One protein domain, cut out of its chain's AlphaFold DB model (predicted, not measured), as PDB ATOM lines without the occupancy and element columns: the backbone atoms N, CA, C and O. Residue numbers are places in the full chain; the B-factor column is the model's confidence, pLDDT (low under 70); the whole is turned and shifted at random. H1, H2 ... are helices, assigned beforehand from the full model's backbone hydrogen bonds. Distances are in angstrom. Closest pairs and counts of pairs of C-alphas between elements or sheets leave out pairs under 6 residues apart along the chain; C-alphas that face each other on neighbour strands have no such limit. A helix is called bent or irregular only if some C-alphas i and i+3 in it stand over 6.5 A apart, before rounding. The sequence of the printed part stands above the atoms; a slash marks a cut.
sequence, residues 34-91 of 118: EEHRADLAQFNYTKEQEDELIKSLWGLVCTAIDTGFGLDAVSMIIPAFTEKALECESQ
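AT A GLANCE: This is residues 34 to 91 of the 118 residues of an uncharacterized protein of hydrothermal vent metagenome (UniProt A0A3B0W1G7). Two long helices, H2 and H3, make an open V that meets where H2 ends and H3 begins, and the short helix H1 lies crosswise over H2 near the other end of H2. The far arm of the V sticks out: residues 79 to 91, of which 79 to 89 belong to H3, stand free. The printed part has 58 residues with three named helices, in the order H1, H2, H3, and no named strand; its class is all helix. It is loose, with a radius of gyration of the C-alphas of 13.0 A, and flat in outline, spanning 34 by 31 by 14 A.

IN THESE COORDINATES: The longest helix by residues is H2, residues 47 to 66, 28.5 A from first to last C-alpha; it begins at C-alpha 47 at (-35.572, -39.705, 7.183). H3, residues 71 to 89, is 27.1 A long and ends at C-alpha 89 at (-44.363, -56.793, 20.350). H3 is neither bent nor irregular, but only just: C-alphas 76 and 79 are 6.3 A apart. H1, residues 34 to 40, is 10.1 A long and begins at C-alpha 34 at (-37.432, -31.489, 14.162). It too is neither bent nor irregular, but only just: C-alphas 35 and 38 are 6.1 A apart.

HOW THE PARTS SIT: H2 touches both other helices, each with a part of its length alone. With residues 61 to 65 it touches residues 71 to 74 of H3; the closest C-alphas are those of Ile 65 and Leu 71, 6.3 A apart. H2 and H3 run opposite ways at a steep tilt of 48 degrees. With residues 50 to 54 H2 only just touches H1, with 3 pairs of C-alphas within 8 A; the closest are those of Arg 37 and Glu 50, 6.9 A apart. The lines of H1 and H2 are about perpendicular, at 76 degrees. H1 and H3 are apart. In H2 every O i to N i+4 pair is within hydrogen-bond range; in H3 13 of 15 are, and in H1 1 of 3, beside 2 of 4 O i to N i+3 pairs.

THE WHOLE: The two C-alphas farthest apart are those of Asn 44 and Gly 68, 34.7 A. Without the stretch that stands free, the body has 45 residues and spans 34 by 16 by 15 A. The printed part has no cut. The link from H2 to H3, 4 residues, is tight, and the link from H1 to H2, 6 residues, is short. The mean pLDDT of the printed part is 70.9; 27 residues are under 70, namely residue 64 and residues 66 to 91, and the mean of H3 is 59.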
ATOM      1  N   GLU A  34     -38.845 -31.427  13.780       77.44
ATOM      2  CA  GLU A  34     -37.432 -31.489  14.162       77.44
ATOM      3  C   GLU A  34     -37.261 -31.711  15.669       77.44
ATOM      4  O   GLU A  34     -36.307 -32.372  16.078       77.44
ATOM      5  N   GLU A  35     -38.207 -31.238  16.484       78.12
ATOM      6  CA  GLU A  35     -38.253 -31.534  17.921       78.12
ATOM      7  C   GLU A  35     -38.476 -33.036  18.168       78.12
ATOM      8  O   GLU A  35     -37.752 -33.650  18.950       78.12
ATOM      9  N   HIS A  36     -39.392 -33.656  17.421       77.06
ATOM     10  CA  HIS A  36     -39.735 -35.074  17.574       77.06
ATOM     11  C   HIS A  36     -38.731 -36.046  16.936       77.06
ATOM     12  O   HIS A  36     -38.682 -37.220  17.304       77.06
ATOM     13  N   ARG A  37     -37.883 -35.584  16.007       79.69
ATOM     14  CA  ARG A  37     -36.795 -36.405  15.440       79.69
ATOM     15  C   ARG A  37     -35.786 -36.851  16.495       79.69
ATOM     16  O   ARG A  37     -35.239 -37.945  16.382       79.69
ATOM     17  N   ALA A  38     -35.538 -36.032  17.517       80.50
ATOM     18  CA  ALA A  38     -34.613 -36.381  18.593       80.50
ATOM     19  C   ALA A  38     -35.090 -37.612  19.385       80.50
ATOM     20  O   ALA A  38     -34.272 -38.462  19.736       80.50
ATOM     21  N   ASP A  39     -36.404 -37.743  19.585       76.69
ATOM     22  CA  ASP A  39     -37.026 -38.879  20.277       76.69
ATOM     23  C   ASP A  39     -37.021 -40.156  19.421       76.69
ATOM     24  O   ASP A  39     -37.032 -41.273  19.944       76.69
ATOM     25  N   LEU A  40     -36.963 -40.003  18.094       79.50
ATOM     26  CA  LEU A  40     -36.902 -41.119  17.152       79.50
ATOM     27  C   LEU A  40     -35.483 -41.599  16.847       79.50
ATOM     28  O   LEU A  40     -35.331 -42.696  16.322       79.50
ATOM     29  N   ALA A  41     -34.449 -40.846  17.233       79.06
ATOM     30  CA  ALA A  41     -33.050 -41.163  16.934       79.06
ATOM     31  C   ALA A  41     -32.578 -42.522  17.493       79.06
ATOM     32  O   ALA A  41     -31.579 -43.073  17.033       79.06
ATOM     33  N   GLN A  42     -33.280 -43.062  18.494       80.81
ATOM     34  CA  GLN A  42     -33.023 -44.398  19.043       80.81
ATOM     35  C   GLN A  42     -33.504 -45.536  18.128       80.81
ATOM     36  O   GLN A  42     -33.071 -46.679  18.279       80.81
ATOM     37  N   PHE A  43     -34.395 -45.237  17.186       74.06
ATOM     38  CA  PHE A  43     -34.887 -46.169  16.189       74.06
ATOM     39  C   PHE A  43     -34.125 -45.905  14.885       74.06
ATOM     40  O   PHE A  43     -34.045 -44.773  14.424       74.06
ATOM     41  N   ASN A  44     -33.535 -46.940  14.281       80.44
ATOM     42  CA  ASN A  44     -32.780 -46.833  13.021       80.44
ATOM     43  C   ASN A  44     -33.711 -46.595  11.806       80.44
ATOM     44  O   ASN A  44     -33.720 -47.379  10.854       80.44
ATOM     45  N   TYR A  45     -34.528 -45.545  11.844       84.06
ATOM     46  CA  TYR A  45     -35.429 -45.168  10.765       84.06
ATOM     47  C   TYR A  45     -34.720 -44.324   9.709       84.06
ATOM     48  O   TYR A  45     -33.739 -43.628   9.973       84.06
ATOM     49  N   THR A  46     -35.209 -44.401   8.471       87.69
ATOM     50  CA  THR A  46     -34.817 -43.428   7.452       87.69
ATOM     51  C   THR A  46     -35.542 -42.112   7.679       87.69
ATOM     52  O   THR A  46     -36.608 -42.053   8.294       87.69
ATOM     53  N   LYS A  47     -34.992 -41.043   7.103       82.44
ATOM     54  CA  LYS A  47     -35.572 -39.705   7.183       82.44
ATOM     55  C   LYS A  47     -37.036 -39.666   6.728       82.44
ATOM     56  O   LYS A  47     -37.832 -38.938   7.319       82.44
ATOM     57  N   GLU A  48     -37.380 -40.432   5.690       86.06
ATOM     58  CA  GLU A  48     -38.758 -40.533   5.205       86.06
ATOM     59  C   GLU A  48     -39.664 -41.278   6.195       86.06
ATOM     60  O   GLU A  48     -40.810 -40.890   6.380       86.06
ATOM     61  N   GLN A  49     -39.159 -42.327   6.849       84.62
ATOM     62  CA  GLN A  49     -39.933 -43.105   7.820       84.62
ATOM     63  C   GLN A  49     -40.242 -42.301   9.086       84.62
ATOM     64  O   GLN A  49     -41.361 -42.366   9.587       84.62
ATOM     65  N   GLU A  50     -39.281 -41.513   9.570       84.62
ATOM     66  CA  GLU A  50     -39.481 -40.603  10.703       84.62
ATOM     67  C   GLU A  50     -40.577 -39.575  10.407       84.62
ATOM     68  O   GLU A  50     -41.489 -39.391  11.211       84.62
ATOM     69  N   ASP A  51     -40.530 -38.944   9.229       84.69
ATOM     70  CA  ASP A  51     -41.525 -37.949   8.822       84.69
ATOM     71  C   ASP A  51     -42.928 -38.552   8.736       84.69
ATOM     72  O   ASP A  51     -43.895 -37.945   9.199       84.69
ATOM     73  N   GLU A  52     -43.061 -39.739   8.145       86.50
ATOM     74  CA  GLU A  52     -44.358 -40.402   8.017       86.50
ATOM     75  C   GLU A  52     -44.908 -40.866   9.370       86.50
ATOM     76  O   GLU A  52     -46.111 -40.739   9.619       86.50
ATOM     77  N   LEU A  53     -44.042 -41.326  10.278       85.56
ATOM     78  CA  LEU A  53     -44.435 -41.692  11.637       85.56
ATOM     79  C   LEU A  53     -44.932 -40.469  12.419       85.56
ATOM     80  O   LEU A  53     -46.036 -40.500  12.966       85.56
ATOM     81  N   ILE A  54     -44.156 -39.381  12.425       86.50
ATOM     82  CA  ILE A  54     -44.494 -38.145  13.146       86.50
ATOM     83  C   ILE A  54     -45.810 -37.558  12.618       86.50
ATOM     84  O   ILE A  54     -46.691 -37.206  13.404       86.50
ATOM     85  N   LYS A  55     -45.998 -37.503  11.292       84.56
ATOM     86  CA  LYS A  55     -47.253 -37.028  10.682       84.56
ATOM     87  C   LYS A  55     -48.448 -37.904  11.047       84.56
ATOM     88  O   LYS A  55     -49.524 -37.371  11.316       84.56
ATOM     89  N   SER A  56     -48.275 -39.225  11.046       84.06
ATOM     90  CA  SER A  56     -49.353 -40.165  11.374       84.06
ATOM     91  C   SER A  56     -49.782 -40.023  12.832       84.06
ATOM     92  O   SER A  56     -50.976 -39.935  13.123       84.06
ATOM     93  N   LEU A  57     -48.811 -39.922  13.744       83.62
ATOM     94  CA  LEU A  57     -49.067 -39.729  15.169       83.62
ATOM     95  C   LEU A  57     -49.755 -38.383  15.433       83.62
ATOM     96  O   LEU A  57     -50.733 -38.317  16.176       83.62
ATOM     97  N   TRP A  58     -49.312 -37.322  14.756       84.06
ATOM     98  CA  TRP A  58     -49.957 -36.017  14.828       84.06
ATOM     99  C   TRP A  58     -51.387 -36.028  14.287       84.06
ATOM    100  O   TRP A  58     -52.280 -35.442  14.891       84.06
ATOM    101  N   GLY A  59     -51.633 -36.726  13.176       81.25
ATOM    102  CA  GLY A  59     -52.976 -36.900  12.627       81.25
ATOM    103  C   GLY A  59     -53.922 -37.580  13.617       81.25
ATOM    104  O   GLY A  59     -55.078 -37.169  13.741       81.25
ATOM    105  N   LEU A  60     -53.425 -38.556  14.382       81.06
ATOM    106  CA  LEU A  60     -54.187 -39.195  15.454       81.06
ATOM    107  C   LEU A  60     -54.472 -38.217  16.599       81.06
ATOM    108  O   LEU A  60     -55.613 -38.135  17.045       81.06
ATOM    109  N   VAL A  61     -53.479 -37.437  17.035       76.56
ATOM    110  CA  VAL A  61     -53.650 -36.410  18.081       76.56
ATOM    111  C   VAL A  61     -54.680 -35.359  17.659       76.56
ATOM    112  O   VAL A  61     -55.589 -35.058  18.428       76.56
ATOM    113  N   CYS A  62     -54.603 -34.855  16.425       81.56
ATOM    114  CA  CYS A  62     -55.596 -33.938  15.863       81.56
ATOM    115  C   CYS A  62     -56.993 -34.566  15.831       81.56
ATOM    116  O   CYS A  62     -57.944 -33.950  16.293       81.56
ATOM    117  N   THR A  63     -57.110 -35.814  15.369       77.75
ATOM    118  CA  THR A  63     -58.393 -36.537  15.317       77.75
ATOM    119  C   THR A  63     -58.992 -36.733  16.710       77.75
ATOM    120  O   THR A  63     -60.199 -36.579  16.899       77.75
ATOM    121  N   ALA A  64     -58.163 -37.048  17.704       67.50
ATOM    122  CA  ALA A  64     -58.605 -37.214  19.080       67.50
ATOM    123  C   ALA A  64     -59.115 -35.884  19.664       67.50
ATOM    124  O   ALA A  64     -60.200 -35.848  20.249       67.50
ATOM    125  N   ILE A  65     -58.395 -34.785  19.411       71.50
ATOM    126  CA  ILE A  65     -58.806 -33.428  19.800       71.50
ATOM    127  C   ILE A  65     -60.115 -33.024  19.098       71.50
ATOM    128  O   ILE A  65     -61.030 -32.530  19.759       71.50
ATOM    129  N   ASP A  66     -60.242 -33.283  17.794       68.69
ATOM    130  CA  ASP A  66     -61.433 -32.970  16.990       68.69
ATOM    131  C   ASP A  66     -62.665 -33.788  17.411       68.69
ATOM    132  O   ASP A  66     -63.793 -33.299  17.349       68.69
ATOM    133  N   THR A  67     -62.464 -35.016  17.902       69.06
ATOM    134  CA  THR A  67     -63.543 -35.878  18.423       69.06
ATOM    135  C   THR A  67     -64.039 -35.413  19.804       69.06
ATOM    136  O   THR A  67     -65.016 -35.938  20.335       69.06
ATOM    137  N   GLY A  68     -63.418 -34.382  20.391       63.66
ATOM    138  CA  GLY A  68     -63.813 -33.819  21.682       63.66
ATOM    139  C   GLY A  68     -63.165 -34.507  22.883       63.66
ATOM    140  O   GLY A  68     -63.483 -34.162  24.023       63.66
ATOM    141  N   PHE A  69     -62.214 -35.422  22.657       59.47
ATOM    142  CA  PHE A  69     -61.275 -35.810  23.700       59.47
ATOM    143  C   PHE A  69     -60.348 -34.616  23.898       59.47
ATOM    144  O   PHE A  69     -59.420 -34.392  23.125       59.47
ATOM    145  N   GLY A  70     -60.633 -33.784  24.901       59.94
ATOM    146  CA  GLY A  70     -59.726 -32.699  25.267       59.94
ATOM    147  C   GLY A  70     -58.293 -33.228  25.413       59.94
ATOM    148  O   GLY A  70     -58.095 -34.399  25.735       59.94
ATOM    149  N   LEU A  71     -57.293 -32.369  25.198       58.09
ATOM    150  CA  LEU A  71     -55.864 -32.716  25.313       58.09
ATOM    151  C   LEU A  71     -55.528 -33.533  26.580       58.09
ATOM    152  O   LEU A  71     -54.649 -34.389  26.544       58.09
ATOM    153  N   ASP A  72     -56.265 -33.317  27.671       59.03
ATOM    154  CA  ASP A  72     -56.167 -34.067  28.929       59.03
ATOM    155  C   ASP A  72     -56.533 -35.562  28.784       59.03
ATOM    156  O   ASP A  72     -55.794 -36.437  29.227       59.03
ATOM    157  N   ALA A  73     -57.612 -35.881  28.062       60.00
ATOM    158  CA  ALA A  73     -58.014 -37.260  27.788       60.00
ATOM    159  C   ALA A  73     -57.041 -37.953  26.824       60.00
ATOM    160  O   ALA A  73     -56.693 -39.111  27.021       60.00
ATOM    161  N   VAL A  74     -56.532 -37.231  25.821       58.84
ATOM    162  CA  VAL A  74     -55.517 -37.753  24.890       58.84
ATOM    163  C   VAL A  74     -54.223 -38.105  25.632       58.84
ATOM    164  O   VAL A  74     -53.644 -39.162  25.398       58.84
ATOM    165  N   SER A  75     -53.825 -37.269  26.594       62.75
ATOM    166  CA  SER A  75     -52.660 -37.503  27.457       62.75
ATOM    167  C   SER A  75     -52.820 -38.729  28.363       62.75
ATOM    168  O   SER A  75     -51.826 -39.346  28.730       62.75
ATOM    169  N   MET A  76     -54.055 -39.097  28.715       63.22
ATOM    170  CA  MET A  76     -54.361 -40.282  29.523       63.22
ATOM    171  C   MET A  76     -54.488 -41.555  28.672       63.22
ATOM    172  O   MET A  76     -54.143 -42.644  29.125       63.22
ATOM    173  N   ILE A  77     -54.961 -41.415  27.432       62.47
ATOM    174  CA  ILE A  77     -55.250 -42.530  26.527       62.47
ATOM    175  C   ILE A  77     -53.996 -42.974  25.762       62.47
ATOM    176  O   ILE A  77     -53.738 -44.171  25.675       62.47
ATOM    177  N   ILE A  78     -53.181 -42.045  25.246       65.81
ATOM    178  CA  ILE A  78     -51.982 -42.389  24.460       65.81
ATOM    179  C   ILE A  78     -51.025 -43.327  25.218       65.81
ATOM    180  O   ILE A  78     -50.647 -44.339  24.626       65.81
ATOM    181  N   PRO A  79     -50.684 -43.087  26.503       69.12
ATOM    182  CA  PRO A  79     -49.819 -43.990  27.260       69.12
ATOM    183  C   PRO A  79     -50.364 -45.420  27.320       69.12
ATOM    184  O   PRO A  79     -49.616 -46.364  27.077       69.12
ATOM    185  N   ALA A  80     -51.673 -45.576  27.550       63.44
ATOM    186  CA  ALA A  80     -52.326 -46.881  27.608       63.44
ATOM    187  C   ALA A  80     -52.301 -47.605  26.250       63.44
ATOM    188  O   ALA A  80     -52.105 -48.816  26.198       63.44
ATOM    189  N   PHE A  81     -52.445 -46.876  25.139       61.34
ATOM    190  CA  PHE A  81     -52.312 -47.445  23.794       61.34
ATOM    191  C   PHE A  81     -50.873 -47.868  23.482       61.34
ATOM    192  O   PHE A  81     -50.664 -48.935  22.906       61.34
ATOM    193  N   THR A  82     -49.880 -47.066  23.873       62.16
ATOM    194  CA  THR A  82     -48.464 -47.397  23.658       62.16
ATOM    195  C   THR A  82     -47.989 -48.553  24.534       62.16
ATOM    196  O   THR A  82     -47.248 -49.402  24.051       62.16
ATOM    197  N   GLU A  83     -48.454 -48.637  25.783       60.34
ATOM    198  CA  GLU A  83     -48.158 -49.753  26.689       60.34
ATOM    199  C   GLU A  83     -48.718 -51.062  26.123       60.34
ATOM    200  O   GLU A  83     -47.981 -52.035  25.966       60.34
ATOM    201  N   LYS A  84     -49.976 -51.049  25.661       57.72
ATOM    202  CA  LYS A  84     -50.586 -52.223  25.024       57.72
ATOM    203  C   LYS A  84     -49.920 -52.615  23.699       57.72
ATOM    204  O   LYS A  84     -49.883 -53.792  23.350       57.72
ATOM    205  N   ALA A  85     -49.420 -51.641  22.933       56.97
ATOM    206  CA  ALA A  85     -48.694 -51.903  21.691       56.97
ATOM    207  C   ALA A  85     -47.329 -52.569  21.951       56.97
ATOM    208  O   ALA A  85     -46.954 -53.488  21.227       56.97
ATOM    209  N   LEU A  86     -46.628 -52.160  23.015       55.16
ATOM    210  CA  LEU A  86     -45.355 -52.752  23.450       55.16
ATOM    211  C   LEU A  86     -45.526 -54.173  24.013       55.16
ATOM    212  O   LEU A  86     -44.682 -55.037  23.768       55.16
ATOM    213  N   GLU A  87     -46.630 -54.450  24.711       53.59
ATOM    214  CA  GLU A  87     -46.978 -55.812  25.144       53.59
ATOM    215  C   GLU A  87     -47.231 -56.749  23.952       53.59
ATOM    216  O   GLU A  87     -46.876 -57.928  24.001       53.59
ATOM    217  N   CYS A  88     -47.775 -56.218  22.854       42.75
ATOM    218  CA  CYS A  88     -48.024 -56.971  21.626       42.75
ATOM    219  C   CYS A  88     -46.720 -57.346  20.890       42.75
ATOM    220  O   CYS A  88     -46.644 -58.406  20.278       42.75
ATOM    221  N   GLU A  89     -45.669 -56.521  20.983       46.25
ATOM    222  CA  GLU A  89     -44.363 -56.793  20.350       46.25
ATOM    223  C   GLU A  89     -43.558 -57.883  21.086       46.25
ATOM    224  O   GLU A  89     -42.738 -58.575  20.486       46.25
ATOM    225  N   SER A  90     -43.829 -58.088  22.379       44.66
ATOM    226  CA  SER A  90     -43.180 -59.142  23.175       44.66
ATOM    227  C   SER A  90     -43.858 -60.510  23.051       44.66
ATOM    228  O   SER A  90     -43.302 -61.506  23.518       44.66
ATOM    229  N   GLN A  91     -45.039 -60.588  22.430       39.16
ATOM    230  CA  GLN A  91     -45.718 -61.855  22.200       39.16
ATOM    231  C   GLN A  91     -45.392 -62.360  20.792       39.16
ATOM    232  O   GLN A  91     -46.035 -62.023  19.802       39.16
TER     233      GLN A  91